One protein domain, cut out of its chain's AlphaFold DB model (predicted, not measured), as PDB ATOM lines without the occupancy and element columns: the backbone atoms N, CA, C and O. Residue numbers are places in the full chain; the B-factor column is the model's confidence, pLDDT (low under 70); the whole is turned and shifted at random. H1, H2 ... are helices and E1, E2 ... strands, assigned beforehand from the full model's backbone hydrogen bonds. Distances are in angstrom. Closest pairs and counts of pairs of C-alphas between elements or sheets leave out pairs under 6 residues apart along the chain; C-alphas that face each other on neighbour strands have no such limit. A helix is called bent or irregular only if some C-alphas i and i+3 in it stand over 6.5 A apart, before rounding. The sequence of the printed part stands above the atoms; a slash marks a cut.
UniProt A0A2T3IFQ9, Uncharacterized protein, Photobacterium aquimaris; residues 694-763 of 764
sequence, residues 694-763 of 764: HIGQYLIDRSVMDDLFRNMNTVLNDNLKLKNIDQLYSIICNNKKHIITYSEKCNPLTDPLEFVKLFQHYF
ATOM      1  N   HIS A 694     137.613 203.750 129.615       76.56
ATOM      2  CA  HIS A 694     138.022 202.746 128.631       76.56
ATOM      3  C   HIS A 694     139.546 202.603 128.573       76.56
ATOM      4  O   HIS A 694     140.239 203.583 128.259       76.56
ATOM      5  N   ILE A 695     140.036 201.387 128.819       80.44
ATOM      6  CA  ILE A 695     141.412 200.950 128.566       80.44
ATOM      7  C   ILE A 695     141.345 199.825 127.525       80.44
ATOM      8  O   ILE A 695     140.859 198.732 127.807       80.44
ATOM      9  N   GLY A 696     141.772 200.121 126.296       79.94
ATOM     10  CA  GLY A 696     141.575 199.233 125.153       79.94
ATOM     11  C   GLY A 696     140.086 198.995 124.918       79.94
ATOM     12  O   GLY A 696     139.297 199.941 124.896       79.94
ATOM     13  N   GLN A 697     139.709 197.725 124.793       81.69
ATOM     14  CA  GLN A 697     138.313 197.290 124.688       81.69
ATOM     15  C   GLN A 697     137.567 197.240 126.036       81.69
ATOM     16  O   GLN A 697     136.345 197.123 126.055       81.69
ATOM     17  N   TYR A 698     138.272 197.341 127.167       81.94
ATOM     18  CA  TYR A 698     137.702 197.121 128.495       81.94
ATOM     19  C   TYR A 698     137.180 198.419 129.113       81.94
ATOM     20  O   TYR A 698     137.821 199.469 129.021       81.94
ATOM     21  N   LEU A 699     136.020 198.346 129.767       81.44
ATOM     22  CA  LEU A 699     135.474 199.428 130.582       81.44
ATOM     23  C   LEU A 699     135.884 199.211 132.040       81.44
ATOM     24  O   LEU A 699     135.432 198.268 132.679       81.44
ATOM     25  N   ILE A 700     136.734 200.089 132.564       80.69
ATOM     26  CA  ILE A 700     137.150 200.076 133.964       80.69
ATOM     27  C   ILE A 700     136.190 200.964 134.748       80.69
ATOM     28  O   ILE A 700     136.302 202.193 134.708       80.69
ATOM     29  N   ASP A 701     135.221 200.346 135.418       76.69
ATOM     30  CA  ASP A 701     134.350 201.024 136.378       76.69
ATOM     31  C   ASP A 701     135.009 201.145 137.765       76.69
ATOM     32  O   ASP A 701     136.200 200.875 137.939       76.69
ATOM     33  N   ARG A 702     134.245 201.605 138.763       74.00
ATOM     34  CA  ARG A 702     134.753 201.794 140.124       74.00
ATOM     35  C   ARG A 702     135.186 200.485 140.787       74.00
ATOM     36  O   ARG A 702     136.224 200.490 141.432       74.00
ATOM     37  N   SER A 703     134.440 199.394 140.614       78.38
ATOM     38  CA  SER A 703     134.754 198.111 141.253       78.38
ATOM     39  C   SER A 703     136.056 197.525 140.706       78.38
ATOM     40  O   SER A 703     136.956 197.183 141.469       78.38
ATOM     41  N   VAL A 704     136.225 197.567 139.382       82.31
ATOM     42  CA  VAL A 704     137.472 197.182 138.713       82.31
ATOM     43  C   VAL A 704     138.628 198.097 139.133       82.31
ATOM     44  O   VAL A 704     139.738 197.628 139.365       82.31
ATOM     45  N   MET A 705     138.395 199.406 139.270       82.94
ATOM     46  CA  MET A 705     139.428 200.344 139.724       82.94
ATOM     47  C   MET A 705     139.824 200.120 141.198       82.94
ATOM     48  O   MET A 705     140.998 200.276 141.530       82.94
ATOM     49  N   ASP A 706     138.887 199.722 142.067       82.00
ATOM     50  CA  ASP A 706     139.149 199.318 143.456       82.00
ATOM     51  C   ASP A 706     140.004 198.035 143.512       82.00
ATOM     52  O   ASP A 706     140.963 197.965 144.288       82.00
ATOM     53  N   ASP A 707     139.743 197.051 142.647       86.94
ATOM     54  CA  ASP A 707     140.559 195.834 142.561       86.94
ATOM     55  C   ASP A 707     141.951 196.099 141.970       86.94
ATOM     56  O   ASP A 707     142.952 195.610 142.504       86.94
ATOM     57  N   LEU A 708     142.065 196.936 140.935       89.12
ATOM     58  CA  LEU A 708     143.361 197.397 140.423       89.12
ATOM     59  C   LEU A 708     144.146 198.181 141.488       89.12
ATOM     60  O   LEU A 708     145.359 198.013 141.601       89.12
ATOM     61  N   PHE A 709     143.475 198.990 142.313       90.56
ATOM     62  CA  PHE A 709     144.097 199.712 143.427       90.56
ATOM     63  C   PHE A 709     144.653 198.768 144.497       90.56
ATOM     64  O   PHE A 709     145.806 198.922 144.910       90.56
ATOM     65  N   ARG A 710     143.881 197.751 144.901       90.56
ATOM     66  CA  ARG A 710     144.342 196.715 145.841       90.56
ATOM     67  C   ARG A 710     145.552 195.971 145.287       90.56
ATOM     68  O   ARG A 710     146.574 195.904 145.962       90.56
ATOM     69  N   ASN A 711     145.463 195.477 144.052       91.38
ATOM     70  CA  ASN A 711     146.550 194.742 143.408       91.38
ATOM     71  C   ASN A 711     147.813 195.607 143.264       91.38
ATOM     72  O   ASN A 711     148.896 195.157 143.634       91.38
ATOM     73  N   MET A 712     147.692 196.868 142.831       90.88
ATOM     74  CA  MET A 712     148.830 197.793 142.748       90.88
ATOM     75  C   MET A 712     149.515 197.963 144.114       90.88
ATOM     76  O   MET A 712     150.736 197.856 144.216       90.88
ATOM     77  N   ASN A 713     148.742 198.122 145.190       90.50
ATOM     78  CA  ASN A 713     149.279 198.229 146.549       90.50
ATOM     79  C   ASN A 713     149.883 196.930 147.115       90.50
ATOM     80  O   ASN A 713     150.586 197.004 148.122       90.50
ATOM     81  N   THR A 714     149.673 195.763 146.493       88.62
ATOM     82  CA  THR A 714     150.446 194.541 146.815       88.62
ATOM     83  C   THR A 714     151.798 194.475 146.100       88.62
ATOM     84  O   THR A 714     152.690 193.768 146.555       88.62
ATOM     85  N   VAL A 715     151.954 195.215 144.997       88.88
ATOM     86  CA  VAL A 715     153.154 195.217 144.142       88.88
ATOM     87  C   VAL A 715     154.115 196.356 144.509       88.88
ATOM     88  O   VAL A 715     155.327 196.199 144.392       88.88
ATOM     89  N   LEU A 716     153.598 197.499 144.969       88.44
ATOM     90  CA  LEU A 716     154.410 198.655 145.354       88.44
ATOM     91  C   LEU A 716     155.086 198.481 146.727       88.44
ATOM     92  O   LEU A 716     154.458 198.075 147.708       88.44
ATOM     93  N   ASN A 717     156.358 198.892 146.809       85.50
ATOM     94  CA  ASN A 717     157.104 199.040 148.065       85.50
ATOM     95  C   ASN A 717     156.352 199.952 149.051       85.50
ATOM     96  O   ASN A 717     155.720 200.917 148.624       85.50
ATOM     97  N   ASP A 718     156.494 199.722 150.362       79.38
ATOM     98  CA  ASP A 718     155.729 200.434 151.405       79.38
ATOM     99  C   ASP A 718     155.754 201.968 151.282       79.38
ATOM    100  O   ASP A 718     154.718 202.616 151.418       79.38
ATOM    101  N   ASN A 719     156.908 202.546 150.936       80.31
ATOM    102  CA  ASN A 719     157.079 203.995 150.772       80.31
ATOM    103  C   ASN A 719     156.354 204.583 149.543       80.31
ATOM    104  O   ASN A 719     156.203 205.800 149.454       80.31
ATOM    105  N   LEU A 720     155.934 203.739 148.595       79.62
ATOM    106  CA  LEU A 720     155.288 204.113 147.331       79.62
ATOM    107  C   LEU A 720     153.803 203.711 147.280       79.62
ATOM    108  O   LEU A 720     153.120 204.028 146.307       79.62
ATOM    109  N   LYS A 721     153.286 203.032 148.317       83.94
ATOM    110  CA  LYS A 721     151.883 202.601 148.378       83.94
ATOM    111  C   LYS A 721     150.923 203.785 148.286       83.94
ATOM    112  O   LYS A 721     151.079 204.824 148.932       83.94
ATOM    113  N   LEU A 722     149.884 203.593 147.484       80.19
ATOM    114  CA  LEU A 722     148.859 204.580 147.204       80.19
ATOM    115  C   LEU A 722     147.887 204.683 148.372       80.19
ATOM    116  O   LEU A 722     147.373 203.683 148.873       80.19
ATOM    117  N   LYS A 723     147.601 205.920 148.770       73.56
ATOM    118  CA  LYS A 723     146.726 206.258 149.898       73.56
ATOM    119  C   LYS A 723     145.258 206.370 149.482       73.56
ATOM    120  O   LYS A 723     144.384 206.249 150.330       73.56
ATOM    121  N   ASN A 724     144.988 206.618 148.198       70.50
ATOM    122  CA  ASN A 724     143.640 206.765 147.647       70.50
ATOM    123  C   ASN A 724     143.605 206.297 146.174       70.50
ATOM    124  O   ASN A 724     144.518 206.594 145.401       70.50
ATOM    125  N   ILE A 725     142.531 205.604 145.788       74.31
ATOM    126  CA  ILE A 725     142.180 205.200 144.419       74.31
ATOM    127  C   ILE A 725     142.247 206.343 143.389       74.31
ATOM    128  O   ILE A 725     142.665 206.114 142.253       74.31
ATOM    129  N   ASP A 726     141.950 207.588 143.782       65.31
ATOM    130  CA  ASP A 726     142.096 208.774 142.923       65.31
ATOM    131  C   ASP A 726     143.535 208.945 142.383       65.31
ATOM    132  O   ASP A 726     143.735 209.461 141.280       65.31
ATOM    133  N   GLN A 727     144.551 208.488 143.128       73.75
ATOM    134  CA  GLN A 727     145.955 208.546 142.704       73.75
ATOM    135  C   GLN A 727     146.236 207.554 141.565       73.75
ATOM    136  O   GLN A 727     146.839 207.939 140.559       73.75
ATOM    137  N   LEU A 728     145.738 206.314 141.675       82.31
ATOM    138  CA  LEU A 728     145.823 205.318 140.600       82.31
ATOM    139  C   LEU A 728     145.077 205.807 139.352       82.31
ATOM    140  O   LEU A 728     145.620 205.788 138.249       82.31
ATOM    141  N   TYR A 729     143.852 206.301 139.540       77.56
ATOM    142  CA  TYR A 729     143.002 206.819 138.473       77.56
ATOM    143  C   TYR A 729     143.675 207.962 137.691       77.56
ATOM    144  O   TYR A 729     143.627 207.993 136.459       77.56
ATOM    145  N   SER A 730     144.337 208.888 138.394       71.56
ATOM    146  CA  SER A 730     145.100 209.983 137.780       71.56
ATOM    147  C   SER A 730     146.275 209.462 136.943       71.56
ATOM    148  O   SER A 730     146.442 209.859 135.788       71.56
ATOM    149  N   ILE A 731     147.050 208.510 137.474       79.88
ATOM    150  CA  ILE A 731     148.198 207.913 136.772       79.88
ATOM    151  C   ILE A 731     147.750 207.127 135.531       79.88
ATOM    152  O   ILE A 731     148.390 207.242 134.482       79.88
ATOM    153  N   ILE A 732     146.615 206.421 135.608       80.50
ATOM    154  CA  ILE A 732     145.992 205.742 134.463       80.50
ATOM    155  C   ILE A 732     145.536 206.745 133.396       80.50
ATOM    156  O   ILE A 732     145.819 206.554 132.213       80.50
ATOM    157  N   CYS A 733     144.871 207.836 133.789       74.81
ATOM    158  CA  CYS A 733     144.447 208.890 132.863       74.81
ATOM    159  C   CYS A 733     145.632 209.571 132.157       74.81
ATOM    160  O   CYS A 733     145.584 209.776 130.943       74.81
ATOM    161  N   ASN A 734     146.696 209.899 132.893       75.12
ATOM    162  CA  ASN A 734     147.844 210.637 132.360       75.12
ATOM    163  C   ASN A 734     148.716 209.778 131.428       75.12
ATOM    164  O   ASN A 734     149.220 210.282 130.427       75.12
ATOM    165  N   ASN A 735     148.829 208.472 131.692       79.81
ATOM    166  CA  ASN A 735     149.623 207.530 130.888       79.81
ATOM    167  C   ASN A 735     148.765 206.667 129.942       79.81
ATOM    168  O   ASN A 735     149.206 205.617 129.463       79.81
ATOM    169  N   LYS A 736     147.533 207.110 129.647       79.88
ATOM    170  CA  LYS A 736     146.481 206.301 129.014       79.88
ATOM    171  C   LYS A 736     146.924 205.542 127.759       79.88
ATOM    172  O   LYS A 736     146.562 204.383 127.610       79.88
ATOM    173  N   LYS A 737     147.723 206.152 126.871       80.38
ATOM    174  CA  LYS A 737     148.206 205.487 125.641       80.38
ATOM    175  C   LYS A 737     149.009 204.213 125.930       80.38
ATOM    176  O   LYS A 737     148.752 203.193 125.310       80.38
ATOM    177  N   HIS A 738     149.943 204.266 126.878       85.25
ATOM    178  CA  HIS A 738     150.813 203.132 127.207       85.25
ATOM    179  C   HIS A 738     150.021 202.034 127.927       85.25
ATOM    180  O   HIS A 738     150.197 200.849 127.662       85.25
ATOM    181  N   ILE A 739     149.090 202.441 128.792       86.69
ATOM    182  CA  ILE A 739     148.255 201.530 129.579       86.69
ATOM    183  C   ILE A 739     147.213 200.813 128.701       86.69
ATOM    184  O   ILE A 739     146.913 199.647 128.946       86.69
ATOM    185  N   ILE A 740     146.750 201.440 127.611       87.19
ATOM    186  CA  ILE A 740     145.996 200.752 126.549       87.19
ATOM    187  C   ILE A 740     146.844 199.637 125.917       87.19
ATOM    188  O   ILE A 740     146.387 198.498 125.869       87.19
ATOM    189  N   THR A 741     148.092 199.909 125.527       87.62
ATOM    190  CA  THR A 741     148.996 198.888 124.955       87.62
ATOM    191  C   THR A 741     149.322 197.751 125.934       87.62
ATOM    192  O   THR A 741     149.571 196.621 125.518       87.62
ATOM    193  N   TYR A 742     149.290 197.998 127.248       90.31
ATOM    194  CA  TYR A 742     149.373 196.923 128.243       90.31
ATOM    195  C   TYR A 742     148.096 196.069 128.292       90.31
ATOM    196  O   TYR A 742     148.199 194.853 128.438       90.31
ATOM    197  N   SER A 743     146.913 196.660 128.077       86.75
ATOM    198  CA  SER A 743     145.634 195.924 128.068       86.75
ATOM    199  C   SER A 743     145.458 194.988 126.866       86.75
ATOM    200  O   SER A 743     144.689 194.033 126.926       86.75
ATOM    201  N   GLU A 744     146.208 195.228 125.788       85.56
ATOM    202  CA  GLU A 744     146.302 194.333 124.626       85.56
ATOM    203  C   GLU A 744     147.098 193.052 124.939       85.56
ATOM    204  O   GLU A 744     146.938 192.047 124.252       85.56
ATOM    205  N   LYS A 745     147.953 193.077 125.974       83.94
ATOM    206  CA  LYS A 745     148.825 191.957 126.374       83.94
ATOM    207  C   LYS A 745     148.350 191.224 127.626       83.94
ATOM    208  O   LYS A 745     148.675 190.055 127.797       83.94
ATOM    209  N   CYS A 746     147.629 191.909 128.508       86.62
ATOM    210  CA  CYS A 746     147.113 191.365 129.758       86.62
ATOM    211  C   CYS A 746     145.750 191.998 130.049       86.62
ATOM    212  O   CYS A 746     145.616 193.222 130.032       86.62
ATOM    213  N   ASN A 747     144.724 191.179 130.284       87.06
ATOM    214  CA  ASN A 747     143.360 191.666 130.460       87.06
ATOM    215  C   ASN A 747     143.179 192.250 131.882       87.06
ATOM    216  O   ASN A 747     143.290 191.505 132.857       87.06
ATOM    217  N   PRO A 748     142.841 193.549 132.025       85.88
ATOM    218  CA  PRO A 748     142.680 194.202 133.326       85.88
ATOM    219  C   PRO A 748     141.505 193.669 134.160       85.88
ATOM    220  O   PRO A 748     141.441 193.977 135.346       85.88
ATOM    221  N   LEU A 749     140.573 192.917 133.557       85.94
ATOM    222  CA  LEU A 749     139.406 192.343 134.237       85.94
ATOM    223  C   LEU A 749     139.654 190.928 134.778       85.94
ATOM    224  O   LEU A 749     139.130 190.592 135.833       85.94
ATOM    225  N   THR A 750     140.412 190.092 134.058       85.19
ATOM    226  CA  THR A 750     140.673 188.696 134.467       85.19
ATOM    227  C   THR A 750     141.972 188.544 135.243       85.19
ATOM    228  O   THR A 750     142.021 187.752 136.177       85.19
ATOM    229  N   ASP A 751     142.997 189.336 134.911       87.88
ATOM    230  CA  ASP A 751     144.351 189.203 135.457       87.88
ATOM    231  C   ASP A 751     144.868 190.539 136.034       87.88
ATOM    232  O   ASP A 751     145.944 191.021 135.656       87.88
ATOM    233  N   PRO A 752     144.124 191.181 136.965       88.25
ATOM    234  CA  PRO A 752     144.422 192.535 137.431       88.25
ATOM    235  C   PRO A 752     145.815 192.669 138.065       88.25
ATOM    236  O   PRO A 752     146.429 193.728 137.943       88.25
ATOM    237  N   LEU A 753     146.340 191.611 138.700       89.88
ATOM    238  CA  LEU A 753     147.666 191.609 139.333       89.88
ATOM    239  C   LEU A 753     148.819 191.686 138.321       89.88
ATOM    240  O   LEU A 753     149.773 192.435 138.533       89.88
ATOM    241  N   GLU A 754     148.751 190.934 137.221       87.94
ATOM    242  CA  GLU A 754     149.765 191.026 136.163       87.94
ATOM    243  C   GLU A 754     149.613 192.329 135.378       87.94
ATOM    244  O   GLU A 754     150.608 192.989 135.073       87.94
ATOM    245  N   PHE A 755     148.376 192.784 135.156       92.81
ATOM    246  CA  PHE A 755     148.123 194.057 134.492       92.81
ATOM    247  C   PHE A 755     148.749 195.246 135.246       92.81
ATOM    248  O   PHE A 755     149.418 196.072 134.621       92.81
ATOM    249  N   VAL A 756     148.627 195.328 136.582       90.94
ATOM    250  CA  VAL A 756     149.264 196.415 137.361       90.94
ATOM    251  C   VAL A 756     150.792 196.359 137.353       90.94
ATOM    252  O   VAL A 756     151.440 197.408 137.283       90.94
ATOM    253  N   LYS A 757     151.399 195.162 137.340       89.94
ATOM    254  CA  LYS A 757     152.864 195.003 137.267       89.94
ATOM    255  C   LYS A 757     153.461 195.613 136.000       89.94
ATOM    256  O   LYS A 757     154.591 196.101 136.052       89.94
ATOM    257  N   LEU A 758     152.722 195.641 134.887       88.44
ATOM    258  CA  LEU A 758     153.190 196.236 133.629       88.44
ATOM    259  C   LEU A 758     153.444 197.748 133.746       88.44
ATOM    260  O   LEU A 758     154.346 198.271 133.090       88.44
ATOM    261  N   PHE A 759     152.704 198.451 134.614       89.12
ATOM    262  CA  PHE A 759     152.776 199.911 134.754       89.12
ATOM    263  C   PHE A 759     153.145 200.413 136.165       89.12
ATOM    264  O   PHE A 759     153.183 201.621 136.399       89.12
ATOM    265  N   GLN A 760     153.544 199.513 137.075       87.50
ATOM    266  CA  GLN A 760     154.109 199.835 138.401       87.50
ATOM    267  C   GLN A 760     155.301 200.818 138.354       87.50
ATOM    268  O   GLN A 760     155.618 201.489 139.331       87.50
ATOM    269  N   HIS A 761     155.989 200.915 137.212       84.25
ATOM    270  CA  HIS A 761     157.168 201.760 137.046       84.25
ATOM    271  C   HIS A 761     156.850 203.267 136.999       84.25
ATOM    272  O   HIS A 761     157.770 204.062 137.170       84.25
ATOM    273  N   TYR A 762     155.580 203.662 136.819       82.06
ATOM    274  CA  TYR A 762     155.123 205.060 136.917       82.06
ATOM    275  C   TYR A 762     155.012 205.589 138.355       82.06
ATOM    276  O   TYR A 762     154.649 206.745 138.550       82.06
ATOM    277  N   PHE A 763     155.287 204.746 139.352       76.06
ATOM    278  CA  PHE A 763     155.203 205.071 140.777       76.06
ATOM    279  C   PHE A 763     156.588 205.273 141.418       76.06
ATOM    280  O   PHE A 763     156.693 205.296 142.639       76.06
TER     281      PHE A 763
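This is residues 694 to 763 of the 764 residues of an uncharacterized protein of Photobacterium aquimaris (UniProt A0A2T3IFQ9). A compact cluster of four short helices, with H1 and H4 packed together nearest its middle. H2 packs crosswise on part of H1, H3 folds back with H4 as a helical hairpin, and the small strand E1 lies at one end of the long axis, with the H1 to H2 link at the other. The printed part has 70 residues, with one named strand and four named helices that follow along the chain as E1, H1, H2, H3, H4, and its class is mostly helix, with 44 of the 47 residues in named elements held by helices and 3 by the strand. It is compact, with a radius of gyration of the C-alphas of 10.8 A and spans of 32 by 22 by 22 A.

E1 is residues 698 to 700, with C-alpha 698 at (137.702, 197.121, 128.495). H1, residues 702 to 715, is 19.9 A long. H2 is residues 725 to 734, 14.4 A, and H3 is residues 736 to 743, 10.5 A. H4, residues 752 to 763, is 16.9 A long and ends at C-alpha 763, (155.203, 205.071, 140.777). H4 is irregular: C-alphas 758 and 761 are 7.6 A apart.

E1 pairs with no named strand, but residues 698 to 699 pair antiparallel with residues 694 to 695. H1 touches H2 with residues 705 to 709 alone, about perpendicular at 87 degrees; the closest C-alphas, Phe 709 and Ile 725, are 5.9 A apart. H1 touches H4, the closest C-alphas being Asn 711 and Leu 753 at 5.3 A. H3 and H4 touch as a hairpin, closest at the C-alphas of Tyr 742 and Leu 758, 6.6 A. H1 and H3 are apart. Every O i to N i+4 pair is within hydrogen-bond range in H1, H2 and H3, and 4 of 8 in H4.

The farthest C-alphas, Gln 697 and Asn 719, are 32.8 A apart. The printed part has no cut and no long link. Residue 726 is under 70 in pLDDT.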